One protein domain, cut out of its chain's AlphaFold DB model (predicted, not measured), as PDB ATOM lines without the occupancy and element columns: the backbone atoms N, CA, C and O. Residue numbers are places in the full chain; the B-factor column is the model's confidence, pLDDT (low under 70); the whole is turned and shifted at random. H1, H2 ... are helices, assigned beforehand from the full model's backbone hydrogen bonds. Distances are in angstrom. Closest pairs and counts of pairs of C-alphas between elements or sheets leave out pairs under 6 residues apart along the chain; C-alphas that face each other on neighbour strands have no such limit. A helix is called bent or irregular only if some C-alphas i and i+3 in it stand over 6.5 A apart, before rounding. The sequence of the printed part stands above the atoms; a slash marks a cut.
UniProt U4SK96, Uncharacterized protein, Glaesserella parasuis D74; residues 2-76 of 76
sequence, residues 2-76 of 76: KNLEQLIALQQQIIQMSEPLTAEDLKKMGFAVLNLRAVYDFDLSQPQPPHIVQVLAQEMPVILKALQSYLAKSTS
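What this domain is: This is residues 2 to 76 of the 76 residues of an uncharacterized protein of Glaesserella parasuis D74 (UniProt U4SK96). Two long helices, H1 and the bent H4, run the same way along an elongated body, with arm H4b beside H1 at a shallow tilt. The shorter H3 leads back between them in the chain and packs across both H1 and H4b at steep tilts, while H2 sits at the turn between H1 and H3. The printed part has 75 residues with four named helices, in the order H1, H2, H3, H4, and no named strand; the class is all helix. The whole is compact, with a radius of gyration of the C-alphas of 12.4 A, and spans 38 by 21 by 18 A.

Where its parts are: H1, residues 2 to 18, begins with C-alpha 2 at (-9.602, -27.807, 182.736) and measures 24.9 A from first to last C-alpha. H2 is residues 23 to 29, 10.0 A long. H3, residues 32 to 41, is 14.7 A long and begins with C-alpha 32 at (15.987, -30.791, 186.574). By its hydrogen bonds H4 was assigned as one helix, residues 50 to 74, but it is bent: C-alphas 58 and 61 are 6.7 A apart. Arm H4a, residues 50 to 58, is 12.6 A long. Arm H4b, residues 61 to 74, is 20.1 A long and ends with C-alpha 74 at (16.689, -38.105, 201.552). The arms stand at a steep tilt of 36 degrees, only just past shallow.

How they stand to each other: H4, taken whole, is the hub, touching 3 other helices. Residues 61 to 67 of H4b touch H1 at a shallow tilt of 29 degrees, the same way; the closest C-alphas, of Ile 14 and Leu 64, are 5.8 A apart. Residues 62 to 66 of H4b touch H3 at a steep tilt of 61 degrees, opposite ways, with the C-alphas of Ala 32 and Ile 63 closest at 5.7 A. Residues 11 to 15 of H1 touch H3 at a steep tilt of 64 degrees, opposite ways; the C-alphas of Gln 11 and Val 39 are closest, at 6.3 A. H2 and H4b only just touch, with 3 pairs of C-alphas within 8 A, the closest being Met 29 and Tyr 70 at 7.1 A, and are about perpendicular at 74 degrees. The helix packing is mostly crossed, with 1 of these 4 pairs at a shallow tilt. H4a is close to but not clearly touching H1 and H3; H2 and H4a are apart. Every O i to N i+4 pair is within hydrogen-bond range in H2, H4a and H4b; in H1 it is 12 of 13, in H3 5 of 6.

The domain as a whole: The two farthest C-alphas, of Pro 49 and Ser 76, are 40.7 A apart. The printed part has no cut. The links H1 to H2 and H2 to H3 are tight, and H3 to H4 is short, with 8 residues between them. The mean pLDDT of the printed part is 85.8; residue 2, residues 31 to 34 and residues 74 to 76 are under 70.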
ATOM      1  N   LYS A   2     -10.049 -26.776 181.765       59.22
ATOM      2  CA  LYS A   2      -9.602 -27.807 182.736       59.22
ATOM      3  C   LYS A   2      -8.093 -28.140 182.739       59.22
ATOM      4  O   LYS A   2      -7.580 -28.548 183.766       59.22
ATOM      5  N   ASN A   3      -7.390 -27.960 181.617       81.94
ATOM      6  CA  ASN A   3      -5.953 -28.246 181.514       81.94
ATOM      7  C   ASN A   3      -5.074 -27.148 182.157       81.94
ATOM      8  O   ASN A   3      -4.056 -27.454 182.757       81.94
ATOM      9  N   LEU A   4      -5.474 -25.869 182.095       87.38
ATOM     10  CA  LEU A   4      -4.658 -24.775 182.646       87.38
ATOM     11  C   LEU A   4      -4.691 -24.759 184.178       87.38
ATOM     12  O   LEU A   4      -3.649 -24.632 184.805       87.38
ATOM     13  N   GLU A   5      -5.861 -24.963 184.784       91.81
ATOM     14  CA  GLU A   5      -6.002 -25.059 186.246       91.81
ATOM     15  C   GLU A   5      -5.175 -26.217 186.825       91.81
ATOM     16  O   GLU A   5      -4.536 -26.067 187.864       91.81
ATOM     17  N   GLN A   6      -5.128 -27.355 186.124       92.12
ATOM     18  CA  GLN A   6      -4.279 -28.489 186.496       92.12
ATOM     19  C   GLN A   6      -2.789 -28.144 186.413       92.12
ATOM     20  O   GLN A   6      -2.026 -28.519 187.300       92.12
ATOM     21  N   LEU A   7      -2.375 -27.408 185.378       92.31
ATOM     22  CA  LEU A   7      -0.994 -26.952 185.231       92.31
ATOM     23  C   LEU A   7      -0.601 -25.930 186.306       92.31
ATOM     24  O   LEU A   7       0.504 -26.013 186.829       92.31
ATOM     25  N   ILE A   8      -1.507 -25.024 186.688       94.25
ATOM     26  CA  ILE A   8      -1.296 -24.082 187.801       94.25
ATOM     27  C   ILE A   8      -1.134 -24.845 189.121       94.25
ATOM     28  O   ILE A   8      -0.196 -24.589 189.872       94.25
ATOM     29  N   ALA A   9      -2.008 -25.817 189.397       94.81
ATOM     30  CA  ALA A   9      -1.903 -26.639 190.601       94.81
ATOM     31  C   ALA A   9      -0.581 -27.427 190.638       94.81
ATOM     32  O   ALA A   9       0.074 -27.501 191.676       94.81
ATOM     33  N   LEU A  10      -0.155 -27.967 189.490       94.38
ATOM     34  CA  LEU A  10       1.119 -28.670 189.356       94.38
ATOM     35  C   LEU A  10       2.318 -27.737 189.594       94.38
ATOM     36  O   LEU A  10       3.246 -28.113 190.309       94.38
ATOM     37  N   GLN A  11       2.288 -26.520 189.048       94.38
ATOM     38  CA  GLN A  11       3.301 -25.494 189.304       94.38
ATOM     39  C   GLN A  11       3.414 -25.183 190.800       94.38
ATOM     40  O   GLN A  11       4.515 -25.200 191.348       94.38
ATOM     41  N   GLN A  12       2.285 -24.953 191.478       94.56
ATOM     42  CA  GLN A  12       2.269 -24.675 192.918       94.56
ATOM     43  C   GLN A  12       2.816 -25.846 193.737       94.56
ATOM     44  O   GLN A  12       3.607 -25.632 194.654       94.56
ATOM     45  N   GLN A  13       2.453 -27.080 193.382       94.50
ATOM     46  CA  GLN A  13       2.980 -28.276 194.035       94.50
ATOM     47  C   GLN A  13       4.504 -28.369 193.896       94.50
ATOM     48  O   GLN A  13       5.194 -28.649 194.874       94.50
ATOM     49  N   ILE A  14       5.037 -28.127 192.695       92.94
ATOM     50  CA  ILE A  14       6.483 -28.144 192.442       92.94
ATOM     51  C   ILE A  14       7.185 -27.092 193.303       92.94
ATOM     52  O   ILE A  14       8.144 -27.439 193.985       92.94
ATOM     53  N   ILE A  15       6.669 -25.857 193.325       91.81
ATOM     54  CA  ILE A  15       7.221 -24.752 194.122       91.81
ATOM     55  C   ILE A  15       7.259 -25.115 195.611       91.81
ATOM     56  O   ILE A  15       8.312 -24.997 196.234       91.81
ATOM     57  N   GLN A  16       6.151 -25.611 196.168       92.69
ATOM     58  CA  GLN A  16       6.069 -26.016 197.577       92.69
ATOM     59  C   GLN A  16       7.048 -27.145 197.917       92.69
ATOM     60  O   GLN A  16       7.661 -27.150 198.982       92.69
ATOM     61  N   MET A  17       7.216 -28.113 197.014       90.94
ATOM     62  CA  MET A  17       8.157 -29.215 197.215       90.94
ATOM     63  C   MET A  17       9.622 -28.775 197.117       90.94
ATOM     64  O   MET A  17      10.478 -29.422 197.721       90.94
ATOM     65  N   SER A  18       9.924 -27.711 196.367       89.75
ATOM     66  CA  SER A  18      11.283 -27.178 196.240       89.75
ATOM     67  C   SER A  18      11.643 -26.095 197.255       89.75
ATOM     68  O   SER A  18      12.831 -25.869 197.457       89.75
ATOM     69  N   GLU A  19      10.677 -25.465 197.931       88.50
ATOM     70  CA  GLU A  19      10.921 -24.477 198.998       88.50
ATOM     71  C   GLU A  19      11.928 -24.916 200.080       88.50
ATOM     72  O   GLU A  19      12.805 -24.116 200.415       88.50
ATOM     73  N   PRO A  20      11.871 -26.145 200.634       88.31
ATOM     74  CA  PRO A  20      12.815 -26.558 201.671       88.31
ATOM     75  C   PRO A  20      14.196 -26.959 201.125       88.31
ATOM     76  O   PRO A  20      15.084 -27.276 201.914       88.31
ATOM     77  N   LEU A  21      14.390 -26.995 199.800       87.06
ATOM     78  CA  LEU A  21      15.629 -27.468 199.183       87.06
ATOM     79  C   LEU A  21      16.686 -26.362 199.129       87.06
ATOM     80  O   LEU A  21      16.446 -25.251 198.659       87.06
ATOM     81  N   THR A  22      17.903 -26.688 199.552       86.69
ATOM     82  CA  THR A  22      19.050 -25.787 199.438       86.69
ATOM     83  C   THR A  22      19.607 -25.769 198.013       86.69
ATOM     84  O   THR A  22      19.373 -26.665 197.200       86.69
ATOM     85  N   ALA A  23      20.451 -24.783 197.707       82.06
ATOM     86  CA  ALA A  23      21.184 -24.757 196.441       82.06
ATOM     87  C   ALA A  23      22.058 -26.014 196.226       82.06
ATOM     88  O   ALA A  23      22.321 -26.389 195.084       82.06
ATOM     89  N   GLU A  24      22.517 -26.668 197.298       84.75
ATOM     90  CA  GLU A  24      23.268 -27.923 197.204       84.75
ATOM     91  C   GLU A  24      22.358 -29.106 196.850       84.75
ATOM     92  O   GLU A  24      22.718 -29.916 195.996       84.75
ATOM     93  N   ASP A  25      21.163 -29.170 197.440       85.56
ATOM     94  CA  ASP A  25      20.147 -30.177 197.105       85.56
ATOM     95  C   ASP A  25      19.755 -30.085 195.630       85.56
ATOM     96  O   ASP A  25      19.761 -31.079 194.903       85.56
ATOM     97  N   LEU A  26      19.527 -28.859 195.156       81.62
ATOM     98  CA  LEU A  26      19.248 -28.591 193.751       81.62
ATOM     99  C   LEU A  26      20.419 -29.046 192.863       81.62
ATOM    100  O   LEU A  26      20.207 -29.764 191.888       81.62
ATOM    101  N   LYS A  27      21.677 -28.748 193.220       81.75
ATOM    102  CA  LYS A  27      22.844 -29.249 192.464       81.75
ATOM    103  C   LYS A  27      22.879 -30.778 192.369       81.75
ATOM    104  O   LYS A  27      23.214 -31.296 191.304       81.75
ATOM    105  N   LYS A  28      22.505 -31.500 193.431       83.06
ATOM    106  CA  LYS A  28      22.423 -32.976 193.436       83.06
ATOM    107  C   LYS A  28      21.331 -33.507 192.501       83.06
ATOM    108  O   LYS A  28      21.466 -34.611 191.980       83.06
ATOM    109  N   MET A  29      20.284 -32.722 192.245       78.81
ATOM    110  CA  MET A  29      19.219 -33.053 191.292       78.81
ATOM    111  C   MET A  29      19.593 -32.807 189.816       78.81
ATOM    112  O   MET A  29      18.898 -33.292 188.920       78.81
ATOM    113  N   GLY A  30      20.694 -32.100 189.532       75.06
ATOM    114  CA  GLY A  30      21.246 -31.951 188.181       75.06
ATOM    115  C   GLY A  30      20.331 -31.208 187.194       75.06
ATOM    116  O   GLY A  30      19.839 -30.119 187.487       75.06
ATOM    117  N   PHE A  31      20.123 -31.784 185.999       62.12
ATOM    118  CA  PHE A  31      19.426 -31.164 184.852       62.12
ATOM    119  C   PHE A  31      18.018 -30.630 185.180       62.12
ATOM    120  O   PHE A  31      17.592 -29.633 184.603       62.12
ATOM    121  N   ALA A  32      17.323 -31.221 186.160       64.62
ATOM    122  CA  ALA A  32      15.987 -30.791 186.574       64.62
ATOM    123  C   ALA A  32      15.943 -29.347 187.121       64.62
ATOM    124  O   ALA A  32      14.899 -28.705 187.053       64.62
ATOM    125  N   VAL A  33      17.065 -28.804 187.614       64.44
ATOM    126  CA  VAL A  33      17.142 -27.424 188.134       64.44
ATOM    127  C   VAL A  33      17.015 -26.377 187.032       64.44
ATOM    128  O   VAL A  33      16.410 -25.329 187.253       64.44
ATOM    129  N   LEU A  34      17.554 -26.659 185.841       61.59
ATOM    130  CA  LEU A  34      17.450 -25.743 184.701       61.59
ATOM    131  C   LEU A  34      15.983 -25.542 184.306       61.59
ATOM    132  O   LEU A  34      15.579 -24.425 183.993       61.59
ATOM    133  N   ASN A  35      15.173 -26.595 184.432       75.06
ATOM    134  CA  ASN A  35      13.751 -26.546 184.112       75.06
ATOM    135  C   ASN A  35      12.913 -26.069 185.311       75.06
ATOM    136  O   ASN A  35      11.893 -25.414 185.116       75.06
ATOM    137  N   LEU A  36      13.372 -26.290 186.551       82.06
ATOM    138  CA  LEU A  36      12.748 -25.725 187.755       82.06
ATOM    139  C   LEU A  36      12.761 -24.193 187.728       82.06
ATOM    140  O   LEU A  36      11.782 -23.568 188.123       82.06
ATOM    141  N   ARG A  37      13.827 -23.575 187.204       83.81
ATOM    142  CA  ARG A  37      13.894 -22.118 187.043       83.81
ATOM    143  C   ARG A  37      12.723 -21.575 186.212       83.81
ATOM    144  O   ARG A  37      12.111 -20.591 186.613       83.81
ATOM    145  N   ALA A  38      12.350 -22.260 185.129       84.81
ATOM    146  CA  ALA A  38      11.205 -21.880 184.300       84.81
ATOM    147  C   ALA A  38       9.868 -21.958 185.063       84.81
ATOM    148  O   ALA A  38       8.984 -21.140 184.827       84.81
ATOM    149  N   VAL A  39       9.732 -22.888 186.015       88.00
ATOM    150  CA  VAL A  39       8.544 -22.990 186.885       88.00
ATOM    151  C   VAL A  39       8.420 -21.779 187.817       88.00
ATOM    152  O   VAL A  39       7.306 -21.402 188.162       88.00
ATOM    153  N   TYR A  40       9.528 -21.141 188.198       87.06
ATOM    154  CA  TYR A  40       9.510 -19.911 188.997       87.06
ATOM    155  C   TYR A  40       9.375 -18.639 188.152       87.06
ATOM    156  O   TYR A  40       8.746 -17.682 188.593       87.06
ATOM    157  N   ASP A  41       9.968 -18.613 186.956       89.00
ATOM    158  CA  ASP A  41      10.010 -17.409 186.119       89.00
ATOM    159  C   ASP A  41       8.683 -17.146 185.375       89.00
ATOM    160  O   ASP A  41       8.389 -16.002 185.028       89.00
ATOM    161  N   PHE A  42       7.862 -18.178 185.146       90.50
ATOM    162  CA  PHE A  42       6.612 -18.069 184.387       90.50
ATOM    163  C   PHE A  42       5.386 -18.409 185.234       90.50
ATOM    164  O   PHE A  42       5.004 -19.569 185.343       90.50
ATOM    165  N   ASP A  43       4.714 -17.403 185.782       91.25
ATOM    166  CA  ASP A  43       3.475 -17.585 186.547       91.25
ATOM    167  C   ASP A  43       2.287 -17.955 185.636       91.25
ATOM    168  O   ASP A  43       1.791 -17.117 184.876       91.25
ATOM    169  N   LEU A  44       1.809 -19.204 185.714       91.19
ATOM    170  CA  LEU A  44       0.663 -19.682 184.930       91.19
ATOM    171  C   LEU A  44      -0.685 -19.144 185.431       91.19
ATOM    172  O   LEU A  44      -1.689 -19.319 184.737       91.19
ATOM    173  N   SER A  45      -0.737 -18.501 186.604       89.88
ATOM    174  CA  SER A  45      -1.937 -17.791 187.068       89.88
ATOM    175  C   SER A  45      -2.184 -16.491 186.292       89.88
ATOM    176  O   SER A  45      -3.298 -15.966 186.295       89.88
ATOM    177  N   GLN A  46      -1.162 -16.002 185.583       91.56
ATOM    178  CA  GLN A  46      -1.242 -14.870 184.670       91.56
ATOM    179  C   GLN A  46      -1.327 -15.345 183.209       91.56
ATOM    180  O   GLN A  46      -0.924 -16.467 182.888       91.56
ATOM    181  N   PRO A  47      -1.818 -14.506 182.279       91.62
ATOM    182  CA  PRO A  47      -1.770 -14.820 180.856       91.62
ATOM    183  C   PRO A  47      -0.329 -15.054 180.377       91.62
ATOM    184  O   PRO A  47       0.510 -14.159 180.455       91.62
ATOM    185  N   GLN A  48      -0.059 -16.245 179.839       91.25
ATOM    186  CA  GLN A  48       1.241 -16.622 179.281       91.25
ATOM    187  C   GLN A  48       1.147 -16.891 177.773       91.25
ATOM    188  O   GLN A  48       0.096 -17.323 177.281       91.25
ATOM    189  N   PRO A  49       2.242 -16.702 177.013       92.88
ATOM    190  CA  PRO A  49       2.293 -17.124 175.623       92.88
ATOM    191  C   PRO A  49       2.008 -18.633 175.480       92.88
ATOM    192  O   PRO A  49       2.515 -19.425 176.278       92.88
ATOM    193  N   PRO A  50       1.279 -19.082 174.438       91.00
ATOM    194  CA  PRO A  50       0.920 -20.496 174.279       91.00
ATOM    195  C   PRO A  50       2.113 -21.461 174.280       91.00
ATOM    196  O   PRO A  50       2.006 -22.569 174.800       91.00
ATOM    197  N   HIS A  51       3.259 -21.036 173.742       90.81
ATOM    198  CA  HIS A  51       4.479 -21.845 173.730       90.81
ATOM    199  C   HIS A  51       5.059 -22.048 175.140       90.81
ATOM    200  O   HIS A  51       5.555 -23.129 175.432       90.81
ATOM    201  N   ILE A  52       4.941 -21.062 176.040       90.56
ATOM    202  CA  ILE A  52       5.372 -21.192 177.442       90.56
ATOM    203  C   ILE A  52       4.494 -22.202 178.173       90.56
ATOM    204  O   ILE A  52       5.005 -23.095 178.846       90.56
ATOM    205  N   VAL A  53       3.175 -22.121 177.978       91.50
ATOM    206  CA  VAL A  53       2.230 -23.083 178.566       91.50
ATOM    207  C   VAL A  53       2.536 -24.507 178.090       91.50
ATOM    208  O   VAL A  53       2.510 -25.437 178.891       91.50
ATOM    209  N   GLN A  54       2.870 -24.688 176.807       90.88
ATOM    210  CA  GLN A  54       3.252 -25.991 176.253       90.88
ATOM    211  C   GLN A  54       4.563 -26.523 176.839       90.88
ATOM    212  O   GLN A  54       4.612 -27.691 177.220       90.88
ATOM    213  N   VAL A  55       5.596 -25.682 176.944       89.81
ATOM    214  CA  VAL A  55       6.881 -26.063 177.550       89.81
ATOM    215  C   VAL A  55       6.675 -26.486 179.003       89.81
ATOM    216  O   VAL A  55       7.072 -27.582 179.386       89.81
ATOM    217  N   LEU A  56       5.976 -25.678 179.803       90.75
ATOM    218  CA  LEU A  56       5.709 -26.018 181.202       90.75
ATOM    219  C   LEU A  56       4.877 -27.298 181.333       90.75
ATOM    220  O   LEU A  56       5.164 -28.122 182.197       90.75
ATOM    221  N   ALA A  57       3.898 -27.518 180.456       91.94
ATOM    222  CA  ALA A  57       3.118 -28.753 180.451       91.94
ATOM    223  C   ALA A  57       3.961 -30.011 180.181       91.94
ATOM    224  O   ALA A  57       3.625 -31.083 180.683       91.94
ATOM    225  N   GLN A  58       5.047 -29.893 179.414       90.06
ATOM    226  CA  GLN A  58       5.970 -30.996 179.134       90.06
ATOM    227  C   GLN A  58       6.990 -31.197 180.264       90.06
ATOM    228  O   GLN A  58       7.263 -32.333 180.650       90.06
ATOM    229  N   GLU A  59       7.515 -30.106 180.823       89.38
ATOM    230  CA  GLU A  59       8.626 -30.140 181.780       89.38
ATOM    231  C   GLU A  59       8.184 -30.381 183.230       89.38
ATOM    232  O   GLU A  59       8.825 -31.140 183.963       89.38
ATOM    233  N   MET A  60       7.067 -29.786 183.666       92.00
ATOM    234  CA  MET A  60       6.613 -29.868 185.060       92.00
ATOM    235  C   MET A  60       6.421 -31.307 185.578       92.00
ATOM    236  O   MET A  60       6.870 -31.589 186.691       92.00
ATOM    237  N   PRO A  61       5.856 -32.266 184.816       91.50
ATOM    238  CA  PRO A  61       5.767 -33.657 185.269       91.50
ATOM    239  C   PRO A  61       7.134 -34.312 185.522       91.50
ATOM    240  O   PRO A  61       7.286 -35.101 186.458       91.50
ATOM    241  N   VAL A  62       8.144 -33.981 184.710       90.00
ATOM    242  CA  VAL A  62       9.514 -34.498 184.857       90.00
ATOM    243  C   VAL A  62      10.163 -33.917 186.113       90.00
ATOM    244  O   VAL A  62      10.751 -34.661 186.903       90.00
ATOM    245  N   ILE A  63       9.994 -32.612 186.336       90.06
ATOM    246  CA  ILE A  63      10.486 -31.908 187.529       90.06
ATOM    247  C   ILE A  63       9.839 -32.480 188.794       90.06
ATOM    248  O   ILE A  63      10.548 -32.814 189.743       90.06
ATOM    249  N   LEU A  64       8.514 -32.665 188.794       91.19
ATOM    250  CA  LEU A  64       7.791 -33.243 189.928       91.19
ATOM    251  C   LEU A  64       8.333 -34.635 190.280       91.19
ATOM    252  O   LEU A  64       8.622 -34.913 191.444       91.19
ATOM    253  N   LYS A  65       8.529 -35.503 189.279       90.06
ATOM    254  CA  LYS A  65       9.083 -36.847 189.494       90.06
ATOM    255  C   LYS A  65      10.503 -36.800 190.064       90.06
ATOM    256  O   LYS A  65      10.843 -37.619 190.923       90.06
ATOM    257  N   ALA A  66      11.332 -35.864 189.604       88.25
ATOM    258  CA  ALA A  66      12.682 -35.675 190.122       88.25
ATOM    259  C   ALA A  66      12.666 -35.220 191.592       88.25
ATOM    260  O   ALA A  66      13.372 -35.812 192.407       88.25
ATOM    261  N   LEU A  67      11.816 -34.245 191.940       88.94
ATOM    262  CA  LEU A  67      11.629 -33.777 193.320       88.94
ATOM    263  C   LEU A  67      11.163 -34.908 194.240       88.94
ATOM    264  O   LEU A  67      11.766 -35.143 195.283       88.94
ATOM    265  N   GLN A  68      10.144 -35.665 193.828       90.50
ATOM    266  CA  GLN A  68       9.649 -36.824 194.579       90.50
ATOM    267  C   GLN A  68      10.743 -37.876 194.796       90.50
ATOM    268  O   GLN A  68      10.905 -38.387 195.901       90.50
ATOM    269  N   SER A  69      11.517 -38.178 193.750       89.25
ATOM    270  CA  SER A  69      12.599 -39.166 193.822       89.25
ATOM    271  C   SER A  69      13.740 -38.714 194.730       89.25
ATOM    272  O   SER A  69      14.344 -39.547 195.402       89.25
ATOM    273  N   TYR A  70      14.055 -37.417 194.737       87.06
ATOM    274  CA  TYR A  70      15.068 -36.847 195.620       87.06
ATOM    275  C   TYR A  70      14.613 -36.904 197.078       87.06
ATOM    276  O   TYR A  70      15.292 -37.498 197.911       87.06
ATOM    277  N   LEU A  71      13.427 -36.366 197.365       86.06
ATOM    278  CA  LEU A  71      12.885 -36.300 198.719       86.06
ATOM    279  C   LEU A  71      12.708 -37.692 199.336       86.06
ATOM    280  O   LEU A  71      13.088 -37.885 200.484       86.06
ATOM    281  N   ALA A  72      12.233 -38.679 198.568       87.50
ATOM    282  CA  ALA A  72      12.092 -40.053 199.052       87.50
ATOM    283  C   ALA A  72      13.437 -40.712 199.426       87.50
ATOM    284  O   ALA A  72      13.497 -41.510 200.362       87.50
ATOM    285  N   LYS A  73      14.519 -40.378 198.705       81.94
ATOM    286  CA  LYS A  73      15.874 -40.863 199.007       81.94
ATOM    287  C   LYS A  73      16.484 -40.163 200.215       81.94
ATOM    288  O   LYS A  73      17.224 -40.799 200.946       81.94
ATOM    289  N   SER A  74      16.181 -38.884 200.417       66.44
ATOM    290  CA  SER A  74      16.689 -38.105 201.552       66.44
ATOM    291  C   SER A  74      16.015 -38.457 202.885       66.44
ATOM    292  O   SER A  74      16.546 -38.119 203.938       66.44
ATOM    293  N   THR A  75      14.853 -39.119 202.856       60.34
ATOM    294  CA  THR A  75      14.126 -39.593 204.049       60.34
ATOM    295  C   THR A  75      14.371 -41.066 204.402       60.34
ATOM    296  O   THR A  75      13.760 -41.550 205.354       60.34
ATOM    297  N   SER A  76      15.198 -41.786 203.632       51.22
ATOM    298  CA  SER A  76      15.594 -43.185 203.893       51.22
ATOM    299  C   SER A  76      16.994 -43.254 204.492       51.22
ATOM    300  O   SER A  76      17.211 -44.141 205.344       51.22
TER     301      SER A  76